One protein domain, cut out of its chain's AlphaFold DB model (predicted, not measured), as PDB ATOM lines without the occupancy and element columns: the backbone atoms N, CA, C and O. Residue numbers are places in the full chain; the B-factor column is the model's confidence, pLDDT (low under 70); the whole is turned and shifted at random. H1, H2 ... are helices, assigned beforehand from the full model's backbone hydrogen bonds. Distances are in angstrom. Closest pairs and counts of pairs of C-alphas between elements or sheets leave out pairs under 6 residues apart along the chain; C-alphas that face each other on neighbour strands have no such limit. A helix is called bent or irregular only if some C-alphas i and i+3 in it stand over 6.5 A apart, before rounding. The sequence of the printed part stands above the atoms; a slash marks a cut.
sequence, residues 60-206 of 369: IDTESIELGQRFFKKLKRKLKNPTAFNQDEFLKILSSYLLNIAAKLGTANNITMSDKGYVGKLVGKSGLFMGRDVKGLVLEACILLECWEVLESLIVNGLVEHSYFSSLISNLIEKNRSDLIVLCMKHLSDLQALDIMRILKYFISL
ATOM      1  N   ILE A  60      85.604 165.651 135.950       79.88
ATOM      2  CA  ILE A  60      85.149 164.533 135.111       79.88
ATOM      3  C   ILE A  60      86.338 163.692 134.627       79.88
ATOM      4  O   ILE A  60      86.275 162.461 134.681       79.88
ATOM      5  N   ASP A  61      87.434 164.332 134.212       78.00
ATOM      6  CA  ASP A  61      88.644 163.627 133.767       78.00
ATOM      7  C   ASP A  61      89.276 162.854 134.926       78.00
ATOM      8  O   ASP A  61      89.601 161.677 134.785       78.00
ATOM      9  N   THR A  62      89.369 163.483 136.101       83.56
ATOM     10  CA  THR A  62      89.915 162.851 137.312       83.56
ATOM     11  C   THR A  62      89.112 161.606 137.696       83.56
ATOM     12  O   THR A  62      89.677 160.526 137.879       83.56
ATOM     13  N   GLU A  63      87.780 161.714 137.733       85.06
ATOM     14  CA  GLU A  63      86.894 160.581 138.029       85.06
ATOM     15  C   GLU A  63      87.010 159.457 136.980       85.06
ATOM     16  O   GLU A  63      86.989 158.271 137.328       85.06
ATOM     17  N   SER A  64      87.173 159.806 135.700       83.56
ATOM     18  CA  SER A  64      87.344 158.843 134.602       83.56
ATOM     19  C   SER A  64      88.684 158.105 134.688       83.56
ATOM     20  O   SER A  64      88.729 156.880 134.533       83.56
ATOM     21  N   ILE A  65      89.765 158.818 135.017       84.69
ATOM     22  CA  ILE A  65      91.092 158.239 135.263       84.69
ATOM     23  C   ILE A  65      91.030 157.252 136.434       84.69
ATOM     24  O   ILE A  65      91.492 156.116 136.317       84.69
ATOM     25  N   GLU A  66      90.406 157.636 137.550       89.75
ATOM     26  CA  GLU A  66      90.252 156.763 138.717       89.75
ATOM     27  C   GLU A  66      89.412 155.513 138.418       89.75
ATOM     28  O   GLU A  66      89.696 154.423 138.929       89.75
ATOM     29  N   LEU A  67      88.361 155.639 137.601       89.62
ATOM     30  CA  LEU A  67      87.589 154.491 137.117       89.62
ATOM     31  C   LEU A  67      88.466 153.555 136.279       89.62
ATOM     32  O   LEU A  67      88.466 152.347 136.529       89.62
ATOM     33  N   GLY A  68      89.242 154.105 135.341       91.50
ATOM     34  CA  GLY A  68      90.177 153.349 134.506       91.50
ATOM     35  C   GLY A  68      91.215 152.591 135.332       91.50
ATOM     36  O   GLY A  68      91.370 151.382 135.171       91.50
ATOM     37  N   GLN A  69      91.855 153.256 136.294       92.69
ATOM     38  CA  GLN A  69      92.859 152.636 137.164       92.69
ATOM     39  C   GLN A  69      92.269 151.526 138.047       92.69
ATOM     40  O   GLN A  69      92.888 150.472 138.228       92.69
ATOM     41  N   ARG A  70      91.063 151.731 138.598       93.88
ATOM     42  CA  ARG A  70      90.364 150.701 139.384       93.88
ATOM     43  C   ARG A  70      90.019 149.487 138.530       93.88
ATOM     44  O   ARG A  70      90.250 148.356 138.966       93.88
ATOM     45  N   PHE A  71      89.499 149.713 137.326       95.12
ATOM     46  CA  PHE A  71      89.200 148.647 136.376       95.12
ATOM     47  C   PHE A  71      90.465 147.879 135.984       95.12
ATOM     48  O   PHE A  71      90.490 146.658 136.122       95.12
ATOM     49  N   PHE A  72      91.537 148.581 135.606       94.44
ATOM     50  CA  PHE A  72      92.818 147.984 135.230       94.44
ATOM     51  C   PHE A  72      93.364 147.065 136.326       94.44
ATOM     52  O   PHE A  72      93.634 145.890 136.083       94.44
ATOM     53  N   LYS A  73      93.452 147.555 137.572       95.12
ATOM     54  CA  LYS A  73      93.920 146.750 138.715       95.12
ATOM     55  C   LYS A  73      93.046 145.513 138.936       95.12
ATOM     56  O   LYS A  73      93.570 144.427 139.192       95.12
ATOM     57  N   LYS A  74      91.721 145.662 138.826       94.69
ATOM     58  CA  LYS A  74      90.760 144.562 138.993       94.69
ATOM     59  C   LYS A  74      90.918 143.502 137.901       94.69
ATOM     60  O   LYS A  74      91.001 142.319 138.232       94.69
ATOM     61  N   LEU A  75      90.977 143.915 136.636       94.75
ATOM     62  CA  LEU A  75      91.119 143.018 135.491       94.75
ATOM     63  C   LEU A  75      92.481 142.315 135.514       94.75
ATOM     64  O   LEU A  75      92.530 141.091 135.453       94.75
ATOM     65  N   LYS A  76      93.571 143.057 135.748       94.12
ATOM     66  CA  LYS A  76      94.936 142.511 135.818       94.12
ATOM     67  C   LYS A  76      95.061 141.453 136.909       94.12
ATOM     68  O   LYS A  76      95.707 140.431 136.710       94.12
ATOM     69  N   ARG A  77      94.413 141.654 138.065       93.00
ATOM     70  CA  ARG A  77      94.381 140.647 139.139       93.00
ATOM     71  C   ARG A  77      93.637 139.378 138.723       93.00
ATOM     72  O   ARG A  77      94.057 138.296 139.113       93.00
ATOM     73  N   LYS A  78      92.538 139.505 137.976       92.25
ATOM     74  CA  LYS A  78      91.741 138.356 137.526       92.25
ATOM     75  C   LYS A  78      92.432 137.555 136.426       92.25
ATOM     76  O   LYS A  78      92.428 136.334 136.504       92.25
ATOM     77  N   LEU A  79      93.103 138.222 135.488       90.75
ATOM     78  CA  LEU A  79      93.849 137.560 134.412       90.75
ATOM     79  C   LEU A  79      95.027 136.711 134.914       90.75
ATOM     80  O   LEU A  79      95.385 135.737 134.263       90.75
ATOM     81  N   LYS A  80      95.582 137.002 136.101       89.44
ATOM     82  CA  LYS A  80      96.615 136.152 136.722       89.44
ATOM     83  C   LYS A  80      96.143 134.724 137.018       89.44
ATOM     84  O   LYS A  80      96.983 133.836 137.086       89.44
ATOM     85  N   ASN A  81      94.835 134.506 137.187       82.75
ATOM     86  CA  ASN A  81      94.239 133.194 137.460       82.75
ATOM     87  C   ASN A  81      93.160 132.871 136.406       82.75
ATOM     88  O   ASN A  81      91.966 132.972 136.708       82.75
ATOM     89  N   PRO A  82      93.549 132.463 135.183       70.69
ATOM     90  CA  PRO A  82      92.619 132.283 134.063       70.69
ATOM     91  C   PRO A  82      91.569 131.196 134.317       70.69
ATOM     92  O   PRO A  82      90.452 131.281 133.829       70.69
ATOM     93  N   THR A  83      91.894 130.181 135.120       76.19
ATOM     94  CA  THR A  83      91.005 129.037 135.389       76.19
ATOM     95  C   THR A  83      89.747 129.406 136.174       76.19
ATOM     96  O   THR A  83      88.746 128.703 136.089       76.19
ATOM     97  N   ALA A  84      89.782 130.507 136.930       80.75
ATOM     98  CA  ALA A  84      88.652 130.998 137.713       80.75
ATOM     99  C   ALA A  84      87.947 132.200 137.062       80.75
ATOM    100  O   ALA A  84      86.968 132.698 137.614       80.75
ATOM    101  N   PHE A  85      88.456 132.697 135.930       90.44
ATOM    102  CA  PHE A  85      87.952 133.887 135.257       90.44
ATOM    103  C   PHE A  85      87.451 133.524 133.862       90.44
ATOM    104  O   PHE A  85      88.238 133.202 132.981       90.44
ATOM    105  N   ASN A  86      86.133 133.562 133.669       90.62
ATOM    106  CA  ASN A  86      85.496 133.174 132.413       90.62
ATOM    107  C   ASN A  86      85.010 134.387 131.601       90.62
ATOM    108  O   ASN A  86      85.005 135.529 132.073       90.62
ATOM    109  N   GLN A  87      84.584 134.111 130.369       92.75
ATOM    110  CA  GLN A  87      84.071 135.100 129.425       92.75
ATOM    111  C   GLN A  87      82.903 135.921 129.999       92.75
ATOM    112  O   GLN A  87      82.928 137.148 129.915       92.75
ATOM    113  N   ASP A  88      81.917 135.289 130.639       91.75
ATOM    114  CA  ASP A  88      80.752 135.993 131.194       91.75
ATOM    115  C   ASP A  88      81.142 136.984 132.295       91.75
ATOM    116  O   ASP A  88      80.655 138.120 132.339       91.75
ATOM    117  N   GLU A  89      82.057 136.584 133.181       93.25
ATOM    118  CA  GLU A  89      82.551 137.467 134.229       93.25
ATOM    119  C   GLU A  89      83.329 138.647 133.637       93.25
ATOM    120  O   GLU A  89      83.151 139.789 134.077       93.25
ATOM    121  N   PHE A  90      84.153 138.406 132.615       95.19
ATOM    122  CA  PHE A  90      84.852 139.470 131.903       95.19
ATOM    123  C   PHE A  90      83.880 140.467 131.269       95.19
ATOM    124  O   PHE A  90      83.966 141.666 131.549       95.19
ATOM    125  N   LEU A  91      82.909 139.980 130.492       94.50
ATOM    126  CA  LEU A  91      81.900 140.805 129.826       94.50
ATOM    127  C   LEU A  91      81.083 141.626 130.833       94.50
ATOM    128  O   LEU A  91      80.795 142.803 130.592       94.50
ATOM    129  N   LYS A  92      80.768 141.059 132.002       93.81
ATOM    130  CA  LYS A  92      80.077 141.761 133.092       93.81
ATOM    131  C   LYS A  92      80.915 142.891 133.695       93.81
ATOM    132  O   LYS A  92      80.398 143.979 133.946       93.81
ATOM    133  N   ILE A  93      82.205 142.660 133.948       94.75
ATOM    134  CA  ILE A  93      83.081 143.695 134.521       94.75
ATOM    135  C   ILE A  93      83.352 144.796 133.487       94.75
ATOM    136  O   ILE A  93      83.330 145.974 133.849       94.75
ATOM    137  N   LEU A  94      83.564 144.429 132.219       95.50
ATOM    138  CA  LEU A  94      83.797 145.370 131.124       95.50
ATOM    139  C   LEU A  94      82.569 146.250 130.860       95.50
ATOM    140  O   LEU A  94      82.688 147.472 130.844       95.50
ATOM    141  N   SER A  95      81.383 145.653 130.719       93.69
ATOM    142  CA  SER A  95      80.142 146.410 130.503       93.69
ATOM    143  C   SER A  95      79.853 147.385 131.645       93.69
ATOM    144  O   SER A  95      79.552 148.547 131.391       93.69
ATOM    145  N   SER A  96      80.024 146.956 132.902       93.50
ATOM    146  CA  SER A  96      79.871 147.838 134.066       93.50
ATOM    147  C   SER A  96      80.833 149.030 134.026       93.50
ATOM    148  O   SER A  96      80.427 150.158 134.305       93.50
ATOM    149  N   TYR A  97      82.093 148.808 133.651       94.25
ATOM    150  CA  TYR A  97      83.078 149.876 133.502       94.25
ATOM    151  C   TYR A  97      82.703 150.867 132.388       94.25
ATOM    152  O   TYR A  97      82.663 152.074 132.635       94.25
ATOM    153  N   LEU A  98      82.356 150.367 131.200       92.12
ATOM    154  CA  LEU A  98      81.989 151.198 130.048       92.12
ATOM    155  C   LEU A  98      80.714 152.012 130.292       92.12
ATOM    156  O   LEU A  98      80.645 153.168 129.881       92.12
ATOM    157  N   LEU A  99      79.728 151.444 130.992       90.88
ATOM    158  CA  LEU A  99      78.514 152.160 131.394       90.88
ATOM    159  C   LEU A  99      78.814 153.288 132.379       90.88
ATOM    160  O   LEU A  99      78.275 154.381 132.232       90.88
ATOM    161  N   ASN A 100      79.686 153.046 133.359       90.06
ATOM    162  CA  ASN A 100      80.069 154.075 134.323       90.06
ATOM    163  C   ASN A 100      80.782 155.246 133.638       90.06
ATOM    164  O   ASN A 100      80.492 156.398 133.948       90.06
ATOM    165  N   ILE A 101      81.663 154.963 132.676       87.38
ATOM    166  CA  ILE A 101      82.294 155.996 131.848       87.38
ATOM    167  C   ILE A 101      81.250 156.740 131.011       87.38
ATOM    168  O   ILE A 101      81.212 157.969 131.029       87.38
ATOM    169  N   ALA A 102      80.364 156.016 130.325       85.44
ATOM    170  CA  ALA A 102      79.332 156.621 129.485       85.44
ATOM    171  C   ALA A 102      78.394 157.540 130.284       85.44
ATOM    172  O   ALA A 102      78.036 158.622 129.825       85.44
ATOM    173  N   ALA A 103      78.017 157.128 131.498       85.56
ATOM    174  CA  ALA A 103      77.173 157.911 132.394       85.56
ATOM    175  C   ALA A 103      77.855 159.215 132.830       85.56
ATOM    176  O   ALA A 103      77.200 160.252 132.904       85.56
ATOM    177  N   LYS A 104      79.169 159.186 133.077       83.00
ATOM    178  CA  LYS A 104      79.945 160.379 133.448       83.00
ATOM    179  C   LYS A 104      80.110 161.365 132.298       83.00
ATOM    180  O   LYS A 104      80.145 162.566 132.535       83.00
ATOM    181  N   LEU A 105      80.169 160.858 131.070       76.12
ATOM    182  CA  LEU A 105      80.373 161.655 129.861       76.12
ATOM    183  C   LEU A 105      79.063 162.038 129.154       76.12
ATOM    184  O   LEU A 105      79.096 162.672 128.105       76.12
ATOM    185  N   GLY A 106      77.907 161.657 129.708       71.94
ATOM    186  CA  GLY A 106      76.594 161.959 129.129       71.94
ATOM    187  C   GLY A 106      76.293 161.214 127.821       71.94
ATOM    188  O   GLY A 106      75.358 161.574 127.111       71.94
ATOM    189  N   THR A 107      77.055 160.167 127.491       69.12
ATOM    190  CA  THR A 107      76.933 159.398 126.238       69.12
ATOM    191  C   THR A 107      76.126 158.105 126.392       69.12
ATOM    192  O   THR A 107      76.032 157.315 125.453       69.12
ATOM    193  N   ALA A 108      75.503 157.880 127.552       62.38
ATOM    194  CA  ALA A 108      74.835 156.627 127.924       62.38
ATOM    195  C   ALA A 108      73.575 156.252 127.105       62.38
ATOM    196  O   ALA A 108      72.918 155.257 127.416       62.38
ATOM    197  N   ASN A 109      73.219 156.995 126.056       61.19
ATOM    198  CA  ASN A 109      71.949 156.805 125.361       61.19
ATOM    199  C   ASN A 109      72.006 155.714 124.265       61.19
ATOM    200  O   ASN A 109      72.959 155.592 123.485       61.19
ATOM    201  N   ASN A 110      70.908 154.956 124.164       63.22
ATOM    202  CA  ASN A 110      70.546 154.052 123.061       63.22
ATOM    203  C   ASN A 110      71.330 152.723 122.946       63.22
ATOM    204  O   ASN A 110      71.650 152.323 121.826       63.22
ATOM    205  N   ILE A 111      71.681 152.038 124.045       65.69
ATOM    206  CA  ILE A 111      72.096 150.615 123.988       65.69
ATOM    207  C   ILE A 111      71.365 149.815 125.073       65.69
ATOM    208  O   ILE A 111      71.567 150.035 126.265       65.69
ATOM    209  N   THR A 112      70.544 148.857 124.652       70.12
ATOM    210  CA  THR A 112      69.790 147.946 125.522       70.12
ATOM    211  C   THR A 112      70.574 146.670 125.816       70.12
ATOM    212  O   THR A 112      71.168 146.086 124.916       70.12
ATOM    213  N   MET A 113      70.551 146.195 127.070       72.75
ATOM    214  CA  MET A 113      71.247 144.958 127.482       72.75
ATOM    215  C   MET A 113      70.788 143.696 126.738       72.75
ATOM    216  O   MET A 113      71.530 142.722 126.685       72.75
ATOM    217  N   SER A 114      69.586 143.706 126.158       71.69
ATOM    218  CA  SER A 114      69.048 142.614 125.339       71.69
ATOM    219  C   SER A 114      69.649 142.534 123.933       71.69
ATOM    220  O   SER A 114      69.359 141.595 123.197       71.69
ATOM    221  N   ASP A 115      70.444 143.522 123.525       72.81
ATOM    222  CA  ASP A 115      71.015 143.559 122.187       72.81
ATOM    223  C   ASP A 115      72.071 142.468 122.000       72.81
ATOM    224  O   ASP A 115      73.020 142.351 122.777       72.81
ATOM    225  N   LYS A 116      71.985 141.728 120.891       77.06
ATOM    226  CA  LYS A 116      73.097 140.876 120.451       77.06
ATOM    227  C   LYS A 116      74.363 141.729 120.284       77.06
ATOM    228  O   LYS A 116      74.306 142.807 119.684       77.06
ATOM    229  N   GLY A 117      75.487 141.255 120.824       82.00
ATOM    230  CA  GLY A 117      76.752 141.993 120.816       82.00
ATOM    231  C   GLY A 117      76.739 143.252 121.692       82.00
ATOM    232  O   GLY A 117      77.499 144.181 121.430       82.00
ATOM    233  N   TYR A 118      75.877 143.311 122.718       88.06
ATOM    234  CA  TYR A 118      75.719 144.451 123.632       88.06
ATOM    235  C   TYR A 118      77.049 145.080 124.074       88.06
ATOM    236  O   TYR A 118      77.243 146.292 123.966       88.06
ATOM    237  N   VAL A 119      77.987 144.251 124.538       89.56
ATOM    238  CA  VAL A 119      79.283 144.720 125.046       89.56
ATOM    239  C   VAL A 119      80.160 145.270 123.922       89.56
ATOM    240  O   VAL A 119      80.804 146.297 124.113       89.56
ATOM    241  N   GLY A 120      80.135 144.661 122.736       90.94
ATOM    242  CA  GLY A 120      80.818 145.193 121.555       90.94
ATOM    243  C   GLY A 120      80.285 146.573 121.151       90.94
ATOM    244  O   GLY A 120      81.056 147.512 120.959       90.94
ATOM    245  N   LYS A 121      78.956 146.754 121.157       89.25
ATOM    246  CA  LYS A 121      78.331 148.068 120.916       89.25
ATOM    247  C   LYS A 121      78.740 149.110 121.961       89.25
ATOM    248  O   LYS A 121      78.985 150.262 121.606       89.25
ATOM    249  N   LEU A 122      78.829 148.723 123.239       90.62
ATOM    250  CA  LEU A 122      79.334 149.605 124.300       90.62
ATOM    251  C   LEU A 122      80.793 150.001 124.058       90.62
ATOM    252  O   LEU A 122      81.143 151.160 124.267       90.62
ATOM    253  N   VAL A 123      81.633 149.067 123.606       93.06
ATOM    254  CA  VAL A 123      83.027 149.351 123.244       93.06
ATOM    255  C   VAL A 123      83.098 150.341 122.087       93.06
ATOM    256  O   VAL A 123      83.843 151.308 122.186       93.06
ATOM    257  N   GLY A 124      82.282 150.181 121.044       89.38
ATOM    258  CA  GLY A 124      82.255 151.139 119.937       89.38
ATOM    259  C   GLY A 124      81.869 152.560 120.367       89.38
ATOM    260  O   GLY A 124      82.451 153.526 119.888       89.38
ATOM    261  N   LYS A 125      80.934 152.711 121.316       87.38
ATOM    262  CA  LYS A 125      80.501 154.040 121.790       87.38
ATOM    263  C   LYS A 125      81.427 154.671 122.831       87.38
ATOM    264  O   LYS A 125      81.672 155.871 122.778       87.38
ATOM    265  N   SER A 126      81.893 153.886 123.800       88.38
ATOM    266  CA  SER A 126      82.587 154.399 124.993       88.38
ATOM    267  C   SER A 126      84.066 154.030 125.046       88.38
ATOM    268  O   SER A 126      84.788 154.492 125.928       88.38
ATOM    269  N   GLY A 127      84.538 153.190 124.125       88.31
ATOM    270  CA  GLY A 127      85.895 152.658 124.149       88.31
ATOM    271  C   GLY A 127      86.983 153.699 123.896       88.31
ATOM    272  O   GLY A 127      88.097 153.532 124.386       88.31
ATOM    273  N   LEU A 128      86.656 154.808 123.219       87.81
ATOM    274  CA  LEU A 128      87.576 155.932 123.010       87.81
ATOM    275  C   LEU A 128      88.061 156.549 124.333       87.81
ATOM    276  O   LEU A 128      89.177 157.051 124.411       87.81
ATOM    277  N   PHE A 129      87.237 156.475 125.379       87.19
ATOM    278  CA  PHE A 129      87.535 157.031 126.700       87.19
ATOM    279  C   PHE A 129      88.327 156.070 127.596       87.19
ATOM    280  O   PHE A 129      88.671 156.412 128.728       87.19
ATOM    281  N   MET A 130      88.614 154.856 127.119       89.56
ATOM    282  CA  MET A 130      89.514 153.949 127.817       89.56
ATOM    283  C   MET A 130      90.946 154.461 127.692       89.56
ATOM    284  O   MET A 130      91.403 154.799 126.601       89.56
ATOM    285  N   GLY A 131      91.676 154.471 128.806       88.12
ATOM    286  CA  GLY A 131      93.103 154.764 128.765       88.12
ATOM    287  C   GLY A 131      93.883 153.696 127.992       88.12
ATOM    288  O   GLY A 131      93.446 152.543 127.929       88.12
ATOM    289  N   ARG A 132      95.047 154.057 127.442       89.50
ATOM    290  CA  ARG A 132      95.922 153.149 126.670       89.50
ATOM    291  C   ARG A 132      96.113 151.782 127.343       89.50
ATOM    292  O   ARG A 132      95.819 150.754 126.738       89.50
ATOM    293  N   ASP A 133      96.518 151.772 128.611       89.56
ATOM    294  CA  ASP A 133      96.785 150.528 129.352       89.56
ATOM    295  C   ASP A 133      95.522 149.685 129.547       89.56
ATOM    296  O   ASP A 133      95.562 148.454 129.547       89.56
ATOM    297  N   VAL A 134      94.372 150.349 129.699       93.56
ATOM    298  CA  VAL A 134      93.075 149.679 129.799       93.56
ATOM    299  C   VAL A 134      92.743 148.996 128.478       93.56
ATOM    300  O   VAL A 134      92.391 147.820 128.500       93.56
ATOM    301  N   LYS A 135      92.894 149.686 127.341       94.00
ATOM    302  CA  LYS A 135      92.662 149.100 126.011       94.00
ATOM    303  C   LYS A 135      93.547 147.876 125.785       94.00
ATOM    304  O   LYS A 135      93.032 146.829 125.403       94.00
ATOM    305  N   GLY A 136      94.844 147.984 126.085       93.75
ATOM    306  CA  GLY A 136      95.798 146.880 125.963       93.75
ATOM    307  C   GLY A 136      95.410 145.663 126.804       93.75
ATOM    308  O   GLY A 136      95.388 144.538 126.310       93.75
ATOM    309  N   LEU A 137      95.006 145.884 128.056       95.00
ATOM    310  CA  LEU A 137      94.590 144.800 128.946       95.00
ATOM    311  C   LEU A 137      93.247 144.170 128.537       95.00
ATOM    312  O   LEU A 137      93.047 142.965 128.692       95.00
ATOM    313  N   VAL A 138      92.311 144.970 128.016       96.50
ATOM    314  CA  VAL A 138      91.043 144.473 127.459       96.50
ATOM    315  C   VAL A 138      91.310 143.639 126.206       96.50
ATOM    316  O   VAL A 138      90.710 142.577 126.067       96.50
ATOM    317  N   LEU A 139      92.223 144.072 125.335       96.75
ATOM    318  CA  LEU A 139      92.648 143.325 124.150       96.75
ATOM    319  C   LEU A 139      93.212 141.949 124.533       96.75
ATOM    320  O   LEU A 139      92.757 140.931 124.010       96.75
ATOM    321  N   GLU A 140      94.148 141.916 125.483       94.81
ATOM    322  CA  GLU A 140      94.750 140.682 126.003       94.81
ATOM    323  C   GLU A 140      93.686 139.739 126.579       94.81
ATOM    324  O   GLU A 140      93.640 138.558 126.232       94.81
ATOM    325  N   ALA A 141      92.769 140.272 127.395       95.50
ATOM    326  CA  ALA A 141      91.656 139.505 127.940       95.50
ATOM    327  C   ALA A 141      90.759 138.920 126.841       95.50
ATOM    328  O   ALA A 141      90.337 137.771 126.953       95.50
ATOM    329  N   CYS A 142      90.482 139.677 125.773       96.50
ATOM    330  CA  CYS A 142      89.650 139.196 124.672       96.50
ATOM    331  C   CYS A 142      90.295 138.030 123.924       96.50
ATOM    332  O   CYS A 142      89.589 137.104 123.539       96.50
ATOM    333  N   ILE A 143      91.614 138.059 123.732       95.25
ATOM    334  CA  ILE A 143      92.352 136.968 123.086       95.25
ATOM    335  C   ILE A 143      92.383 135.738 124.000       95.25
ATOM    336  O   ILE A 143      92.089 134.631 123.550       95.25
ATOM    337  N   LEU A 144      92.704 135.929 125.285       93.81
ATOM    338  CA  LEU A 144      92.831 134.843 126.259       93.81
ATOM    339  C   LEU A 144      91.500 134.122 126.510       93.81
ATOM    340  O   LEU A 144      91.466 132.898 126.590       93.81
ATOM    341  N   LEU A 145      90.417 134.888 126.648       94.12
ATOM    342  CA  LEU A 145      89.069 134.393 126.937       94.12
ATOM    343  C   LEU A 145      88.219 134.205 125.679       94.12
ATOM    344  O   LEU A 145      87.017 133.985 125.791       94.12
ATOM    345  N   GLU A 146      88.812 134.353 124.494       93.81
ATOM    346  CA  GLU A 146      88.146 134.140 123.207       93.81
ATOM    347  C   GLU A 146      86.866 134.991 123.024       93.81
ATOM    348  O   GLU A 146      85.865 134.580 122.434       93.81
ATOM    349  N   CYS A 147      86.898 136.236 123.512       94.44
ATOM    350  CA  CYS A 147      85.799 137.204 123.423       94.44
ATOM    351  C   CYS A 147      85.831 137.953 122.085       94.44
ATOM    352  O   CYS A 147      86.070 139.162 122.016       94.44
ATOM    353  N   TRP A 148      85.597 137.219 121.003       93.88
ATOM    354  CA  TRP A 148      85.840 137.690 119.640       93.88
ATOM    355  C   TRP A 148      84.972 138.871 119.197       93.88
ATOM    356  O   TRP A 148      85.475 139.753 118.513       93.88
ATOM    357  N   GLU A 149      83.709 138.940 119.625       92.75
ATOM    358  CA  GLU A 149      82.803 140.054 119.280       92.75
ATOM    359  C   GLU A 149      83.296 141.400 119.850       92.75
ATOM    360  O   GLU A 149      83.158 142.462 119.236       92.75
ATOM    361  N   VAL A 150      83.900 141.359 121.040       95.62
ATOM    362  CA  VAL A 150      84.506 142.537 121.671       95.62
ATOM    363  C   VAL A 150      85.797 142.909 120.948       95.62
ATOM    364  O   VAL A 150      86.025 144.089 120.691       95.62
ATOM    365  N   LEU A 151      86.607 141.916 120.571       96.88
ATOM    366  CA  LEU A 151      87.836 142.133 119.810       96.88
ATOM    367  C   LEU A 151      87.567 142.756 118.433       96.88
ATOM    368  O   LEU A 151      88.220 143.727 118.067       96.88
ATOM    369  N   GLU A 152      86.566 142.255 117.710       95.62
ATOM    370  CA  GLU A 152      86.070 142.854 116.467       95.62
ATOM    371  C   GLU A 152      85.711 144.330 116.673       95.62
ATOM    372  O   GLU A 152      86.159 145.193 115.920       95.62
ATOM    373  N   SER A 153      84.985 144.637 117.751       95.69
ATOM    374  CA  SER A 153      84.607 146.014 118.075       95.69
ATOM    375  C   SER A 153      85.823 146.896 118.379       95.69
ATOM    376  O   SER A 153      85.829 148.062 117.995       95.69
ATOM    377  N   LEU A 154      86.868 146.371 119.027       96.44
ATOM    378  CA  LEU A 154      88.112 147.119 119.239       96.44
ATOM    379  C   LEU A 154      88.818 147.439 117.915       96.44
ATOM    380  O   LEU A 154      89.278 148.564 117.737       96.44
ATOM    381  N   ILE A 155      88.879 146.476 116.990       96.56
ATOM    382  CA  ILE A 155      89.550 146.633 115.690       96.56
ATOM    383  C   ILE A 155      88.796 147.635 114.809       96.56
ATOM    384  O   ILE A 155      89.381 148.616 114.362       96.56
ATOM    385  N   VAL A 156      87.490 147.430 114.608       94.56
ATOM    386  CA  VAL A 156      86.661 148.255 113.706       94.56
ATOM    387  C   VAL A 156      86.609 149.719 114.149       94.56
ATOM    388  O   VAL A 156      86.544 150.614 113.310       94.56
ATOM    389  N   ASN A 157      86.663 149.978 115.459       93.19
ATOM    390  CA  ASN A 157      86.632 151.334 116.013       93.19
ATOM    391  C   ASN A 157      88.033 151.947 116.218       93.19
ATOM    392  O   ASN A 157      88.139 152.990 116.861       93.19
ATOM    393  N   GLY A 158      89.108 151.315 115.723       92.56
ATOM    394  CA  GLY A 158      90.470 151.856 115.827       92.56
ATOM    395  C   GLY A 158      90.966 151.997 117.272       92.56
ATOM    396  O   GLY A 158      91.715 152.914 117.597       92.56
ATOM    397  N   LEU A 159      90.513 151.120 118.172       94.12
ATOM    398  CA  LEU A 159      90.850 151.154 119.600       94.12
ATOM    399  C   LEU A 159      92.061 150.280 119.949       94.12
ATOM    400  O   LEU A 159      92.412 150.157 121.122       94.12
ATOM    401  N   VAL A 160      92.682 149.649 118.955       94.50
ATOM    402  CA  VAL A 160      93.916 148.882 119.129       94.50
ATOM    403  C   VAL A 160      95.094 149.832 118.954       94.50
ATOM    404  O   VAL A 160      95.211 150.496 117.931       94.50
ATOM    405  N   GLU A 161      95.969 149.906 119.950       90.94
ATOM    406  CA  GLU A 161      97.166 150.748 119.869       90.94
ATOM    407  C   GLU A 161      98.250 150.034 119.042       90.94
ATOM    408  O   GLU A 161      98.398 148.811 119.139       90.94
ATOM    409  N   HIS A 162      99.039 150.792 118.269       90.06
ATOM    410  CA  HIS A 162     100.058 150.252 117.351       90.06
ATOM    411  C   HIS A 162     101.032 149.269 118.016       90.06
ATOM    412  O   HIS A 162     101.416 148.270 117.410       90.06
ATOM    413  N   SER A 163     101.391 149.503 119.284       90.38
ATOM    414  CA  SER A 163     102.282 148.626 120.057       90.38
ATOM    415  C   SER A 163     101.779 147.182 120.161       90.38
ATOM    416  O   SER A 163     102.578 146.270 120.364       90.38
ATOM    417  N   TYR A 164     100.473 146.954 120.004       92.56
ATOM    418  CA  TYR A 164      99.867 145.630 120.097       92.56
ATOM    419  C   TYR A 164      99.663 144.940 118.746       92.56
ATOM    420  O   TYR A 164      99.315 143.758 118.746       92.56
ATOM    421  N   PHE A 165      99.894 145.600 117.605       93.94
ATOM    422  CA  PHE A 165      99.569 145.049 116.280       93.94
ATOM    423  C   PHE A 165     100.263 143.712 116.013       93.94
ATOM    424  O   PHE A 165      99.581 142.711 115.798       93.94
ATOM    425  N   SER A 166     101.592 143.647 116.130       94.19
ATOM    426  CA  SER A 166     102.349 142.405 115.892       94.19
ATOM    427  C   SER A 166     101.908 141.262 116.819       94.19
ATOM    428  O   SER A 166     101.748 140.118 116.378       94.19
ATOM    429  N   SER A 167     101.647 141.556 118.100       95.06
ATOM    430  CA  SER A 167     101.141 140.547 119.046       95.06
ATOM    431  C   SER A 167      99.722 140.088 118.705       95.06
ATOM    432  O   SER A 167      99.436 138.894 118.754       95.06
ATOM    433  N   LEU A 168      98.847 141.013 118.300       96.56
ATOM    434  CA  LEU A 168      97.481 140.717 117.895       96.56
ATOM    435  C   LEU A 168      97.481 139.817 116.661       96.56
ATOM    436  O   LEU A 168      96.858 138.761 116.687       96.56
ATOM    437  N   ILE A 169      98.222 140.183 115.613       96.56
ATOM    438  CA  ILE A 169      98.328 139.386 114.386       96.56
ATOM    439  C   ILE A 169      98.849 137.980 114.687       96.56
ATOM    440  O   ILE A 169      98.253 137.003 114.235       96.56
ATOM    441  N   SER A 170      99.906 137.860 115.493       96.06
ATOM    442  CA  SER A 170     100.476 136.557 115.860       96.06
ATOM    443  C   SER A 170      99.457 135.672 116.590       96.06
ATOM    444  O   SER A 170      99.252 134.523 116.202       96.06
ATOM    445  N   ASN A 171      98.745 136.230 117.575       96.50
ATOM    446  CA  ASN A 171      97.712 135.514 118.326       96.50
ATOM    447  C   ASN A 171      96.511 135.118 117.450       96.50
ATOM    448  O   ASN A 171      95.969 134.022 117.589       96.50
ATOM    449  N   LEU A 172      96.077 135.989 116.531       95.75
ATOM    450  CA  LEU A 172      94.966 135.689 115.622       95.75
ATOM    451  C   LEU A 172      95.323 134.584 114.622       95.75
ATOM    452  O   LEU A 172      94.466 133.755 114.306       95.75
ATOM    453  N   ILE A 173      96.573 134.555 114.148       94.25
ATOM    454  CA  ILE A 173      97.101 133.481 113.301       94.25
ATOM    455  C   ILE A 173      97.103 132.160 114.071       94.25
ATOM    456  O   ILE A 173      96.562 131.173 113.577       94.25
ATOM    457  N   GLU A 174      97.635 132.147 115.297       93.38
ATOM    458  CA  GLU A 174      97.663 130.953 116.154       93.38
ATOM    459  C   GLU A 174      96.252 130.401 116.417       93.38
ATOM    460  O   GLU A 174      96.017 129.193 116.372       93.38
ATOM    461  N   LYS A 175      95.280 131.296 116.614       91.88
ATOM    462  CA  LYS A 175      93.868 130.962 116.853       91.88
ATOM    463  C   LYS A 175      93.048 130.753 115.571       91.88
ATOM    464  O   LYS A 175      91.837 130.549 115.655       91.88
ATOM    465  N   ASN A 176      93.667 130.794 114.388       90.81
ATOM    466  CA  ASN A 176      93.013 130.639 113.080       90.81
ATOM    467  C   ASN A 176      91.812 131.592 112.850       90.81
ATOM    468  O   ASN A 176      90.799 131.240 112.224       90.81
ATOM    469  N   ARG A 177      91.907 132.830 113.348       92.06
ATOM    470  CA  ARG A 177      90.871 133.875 113.234       92.06
ATOM    471  C   ARG A 177      91.041 134.721 111.978       92.06
ATOM    472  O   ARG A 177      91.293 135.920 112.031       92.06
ATOM    473  N   SER A 178      90.875 134.064 110.831       91.19
ATOM    474  CA  SER A 178      90.978 134.671 109.492       91.19
ATOM    475  C   SER A 178      90.081 135.898 109.308       91.19
ATOM    476  O   SER A 178      90.487 136.875 108.690       91.19
ATOM    477  N   ASP A 179      88.870 135.841 109.856       91.25
ATOM    478  CA  ASP A 179      87.881 136.916 109.845       91.25
ATOM    479  C   ASP A 179      88.401 138.182 110.540       91.25
ATOM    480  O   ASP A 179      88.330 139.273 109.979       91.25
ATOM    481  N   LEU A 180      89.006 138.024 111.719       94.75
ATOM    482  CA  LEU A 180      89.576 139.136 112.475       94.75
ATOM    483  C   LEU A 180      90.871 139.656 111.843       94.75
ATOM    484  O   LEU A 180      91.105 140.858 111.858       94.75
ATOM    485  N   ILE A 181      91.683 138.789 111.225       94.69
ATOM    486  CA  ILE A 181      92.865 139.219 110.457       94.69
ATOM    487  C   ILE A 181      92.444 140.107 109.280       94.69
ATOM    488  O   ILE A 181      93.075 141.130 109.022       94.69
ATOM    489  N   VAL A 182      91.350 139.764 108.589       93.12
ATOM    490  CA  VAL A 182      90.782 140.617 107.534       93.12
ATOM    491  C   VAL A 182      90.342 141.970 108.083       93.12
ATOM    492  O   VAL A 182      90.609 142.988 107.450       93.12
ATOM    493  N   LEU A 183      89.716 142.014 109.261       94.00
ATOM    494  CA  LEU A 183      89.382 143.286 109.905       94.00
ATOM    495  C   LEU A 183      90.629 144.091 110.270       94.00
ATOM    496  O   LEU A 183      90.634 145.302 110.066       94.00
ATOM    497  N   CYS A 184      91.697 143.441 110.736       94.56
ATOM    498  CA  CYS A 184      92.962 144.120 110.991       94.56
ATOM    499  C   CYS A 184      93.488 144.803 109.722       94.56
ATOM    500  O   CYS A 184      93.821 145.976 109.773       94.56
ATOM    501  N   MET A 185      93.476 144.121 108.573       91.75
ATOM    502  CA  MET A 185      93.901 144.726 107.299       91.75
ATOM    503  C   MET A 185      93.004 145.884 106.839       91.75
ATOM    504  O   MET A 185      93.466 146.756 106.115       91.75
ATOM    505  N   LYS A 186      91.720 145.876 107.216       90.88
ATOM    506  CA  LYS A 186      90.757 146.922 106.840       90.88
ATOM    507  C   LYS A 186      90.860 148.184 107.692       90.88
ATOM    508  O   LYS A 186      90.496 149.254 107.215       90.88
ATOM    509  N   HIS A 187      91.246 148.037 108.958       91.38
ATOM    510  CA  HIS A 187      91.090 149.088 109.968       91.38
ATOM    511  C   HIS A 187      92.393 149.504 110.651       91.38
ATOM    512  O   HIS A 187      92.433 150.583 111.238       91.38
ATOM    513  N   LEU A 188      93.439 148.675 110.611       90.75
ATOM    514  CA  LEU A 188      94.742 149.018 111.170       90.75
ATOM    515  C   LEU A 188      95.633 149.557 110.053       90.75
ATOM    516  O   LEU A 188      96.084 148.799 109.195       90.75
ATOM    517  N   SER A 189      95.890 150.860 110.087       84.56
ATOM    518  CA  SER A 189      96.887 151.508 109.234       84.56
ATOM    519  C   SER A 189      98.298 151.230 109.760       84.56
ATOM    520  O   SER A 189      98.484 151.014 110.956       84.56
ATOM    521  N   ASP A 190      99.302 151.249 108.886       84.38
ATOM    522  CA  ASP A 190     100.724 151.105 109.247       84.38
ATOM    523  C   ASP A 190     101.113 149.749 109.873       84.38
ATOM    524  O   ASP A 190     101.934 149.671 110.795       84.38
ATOM    525  N   LEU A 191     100.551 148.644 109.370       89.75
ATOM    526  CA  LEU A 191     101.083 147.315 109.685       89.75
ATOM    527  C   LEU A 191     102.537 147.198 109.199       89.75
ATOM    528  O   LEU A 191     102.872 147.566 108.075       89.75
ATOM    529  N   GLN A 192     103.417 146.656 110.043       90.25
ATOM    530  CA  GLN A 192     104.829 146.498 109.694       90.25
ATOM    531  C   GLN A 192     105.018 145.410 108.627       90.25
ATOM    532  O   GLN A 192     104.274 144.430 108.589       90.25
ATOM    533  N   ALA A 193     106.087 145.505 107.826       90.38
ATOM    534  CA  ALA A 193     106.426 144.511 106.796       90.38
ATOM    535  C   ALA A 193     106.448 143.064 107.327       90.38
ATOM    536  O   ALA A 193     105.993 142.137 106.662       90.38
ATOM    537  N   LEU A 194     106.922 142.861 108.561       91.81
ATOM    538  CA  LEU A 194     106.919 141.547 109.202       91.81
ATOM    539  C   LEU A 194     105.495 141.017 109.449       91.81
ATOM    540  O   LEU A 194     105.244 139.827 109.257       91.81
ATOM    541  N   ASP A 195     104.564 141.882 109.848       93.56
ATOM    542  CA  ASP A 195     103.169 141.516 110.097       93.56
ATOM    543  C   ASP A 195     102.434 141.225 108.791       93.56
ATOM    544  O   ASP A 195     101.764 140.199 108.677       93.56
ATOM    545  N   ILE A 196     102.653 142.051 107.768       93.50
ATOM    546  CA  ILE A 196     102.155 141.828 106.404       93.50
ATOM    547  C   ILE A 196     102.658 140.480 105.876       93.50
ATOM    548  O   ILE A 196     101.868 139.674 105.387       93.50
ATOM    549  N   MET A 197     103.952 140.182 106.031       94.19
ATOM    550  CA  MET A 197     104.531 138.903 105.619       94.19
ATOM    551  C   MET A 197     103.888 137.719 106.357       94.19
ATOM    552  O   MET A 197     103.599 136.696 105.733       94.19
ATOM    553  N   ARG A 198     103.637 137.834 107.669       95.06
ATOM    554  CA  ARG A 198     102.942 136.791 108.450       95.06
ATOM    555  C   ARG A 198     101.521 136.561 107.936       95.06
ATOM    556  O   ARG A 198     101.135 135.411 107.734       95.06
ATOM    557  N   ILE A 199     100.774 137.634 107.682       95.12
ATOM    558  CA  ILE A 199      99.408 137.582 107.145       95.12
ATOM    559  C   ILE A 199      99.396 136.956 105.744       95.12
ATOM    560  O   ILE A 199      98.585 136.071 105.462       95.12
ATOM    561  N   LEU A 200     100.326 137.366 104.879       94.75
ATOM    562  CA  LEU A 200     100.483 136.831 103.530       94.75
ATOM    563  C   LEU A 200     100.743 135.321 103.562       94.75
ATOM    564  O   LEU A 200     100.039 134.553 102.905       94.75
ATOM    565  N   LYS A 201     101.721 134.886 104.366       94.62
ATOM    566  CA  LYS A 201     102.049 133.466 104.548       94.62
ATOM    567  C   LYS A 201     100.873 132.672 105.080       94.62
ATOM    568  O   LYS A 201     100.613 131.579 104.578       94.62
ATOM    569  N   TYR A 202     100.163 133.226 106.061       93.75
ATOM    570  CA  TYR A 202      98.968 132.620 106.623       93.75
ATOM    571  C   TYR A 202      97.940 132.350 105.520       93.75
ATOM    572  O   TYR A 202      97.634 131.190 105.256       93.75
ATOM    573  N   PHE A 203      97.489 133.370 104.784       92.56
ATOM    574  CA  PHE A 203      96.467 133.174 103.750       92.56
ATOM    575  C   PHE A 203      96.936 132.302 102.581       92.56
ATOM    576  O   PHE A 203      96.176 131.458 102.119       92.56
ATOM    577  N   ILE A 204      98.186 132.409 102.128       91.88
ATOM    578  CA  ILE A 204      98.717 131.522 101.076       91.88
ATOM    579  C   ILE A 204      98.785 130.054 101.538       91.88
ATOM    580  O   ILE A 204      98.703 129.121 100.725       91.88
ATOM    581  N   SER A 205      98.971 129.833 102.837       89.19
ATOM    582  CA  SER A 205      99.099 128.499 103.423       89.19
ATOM    583  C   SER A 205      97.777 127.882 103.854       89.19
ATOM    584  O   SER A 205      97.735 126.678 104.109       89.19
ATOM    585  N   LEU A 206      96.694 128.661 103.890       85.69
ATOM    586  CA  LEU A 206      95.381 128.145 104.240       85.69
ATOM    587  C   LEU A 206      94.882 127.129 103.198       85.69
ATOM    588  O   LEU A 206      95.012 127.355 101.991       85.69
TER     589      LEU A 206
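This is residues 60 to 206 of the 369 residues of an uncharacterized protein of Cuscuta campestris (UniProt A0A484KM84). Eight helices stack into a short solenoid of two side-by-side rows: H1, H4, H6 and H8 form one row and run the same way, while H2, H3, H5 and H7 form the other and run back. The chain crosses between the rows by helical hairpins, H1 with H2, H4 with H5, and H6 with H7; H3 is an extra helix between H2 and H5, and H8 closes the stack. The printed part has 147 residues, with eight named helices in the order H1 to H8 and no named strand, and its class is all helix. It is compact, with a radius of gyration of the C-alphas of 15.6 A and spans of 47 by 32 by 30 A.

H1, residues 60 to 79, begins at C-alpha 60 (85.149, 164.533, 135.111) and is 28.3 A long. H2, residues 87 to 104, is 25.9 A long. H3 is residues 118 to 129, and H4, residues 132 to 144, begins at C-alpha 132 (95.922, 153.149, 126.670). H5 is residues 148 to 156, H6 residues 162 to 174, 19.5 A long, and H7 residues 178 to 187. H8, residues 193 to 205, ends at C-alpha 205 (99.099, 128.499, 103.423). H3 and H6 are irregular: C-alphas 125 and 128 are 7.4 A apart, and C-alphas 163 and 166 are 7.5 A apart.

H1 and H2 touch, H2 with residues 97 to 104 alone, at a shallow tilt of 6 degrees, opposite ways; their closest C-alphas, Ser 64 and Ile 101, are 6.4 A apart. H1 also touches H4, closest at the C-alphas of Phe 72 and Val 134, 5.7 A. H2 touches H3 at a steep tilt of 48 degrees, closest at the C-alphas of Ser 95 and Val 119, 5.8 A. H5 is the hub, touching H3, H4 and H7; its closest C-alphas to these are Gly 120 and Val 150, 4.5 A, Cys 142 and Leu 151, 6.0 A, and Val 156 and His 187, 5.9 A. H4 and H6 are close but not clearly touching, with the C-alphas of Gly 136 and Tyr 164 7.2 A apart. H6, H7 and H8 form an up-and-down bundle, each running against the one before; H6 touches H8, closest at the C-alphas of Ser 166 and Asp 195, 5.9 A. Every O i to N i+4 pair is within hydrogen-bond range in H1, H2, H4, H5, H7 and H8; in H3 it is 6 of 8 and in H6 7 of 9.

The two C-alphas farthest apart, Ile 60 and Ser 205, are 50.0 A apart. The printed part has no cut. The link from H2 to H3, residues 105 to 117, is long. Mean pLDDT of the printed part is 89.7, and residues 107 to 111 are under 70.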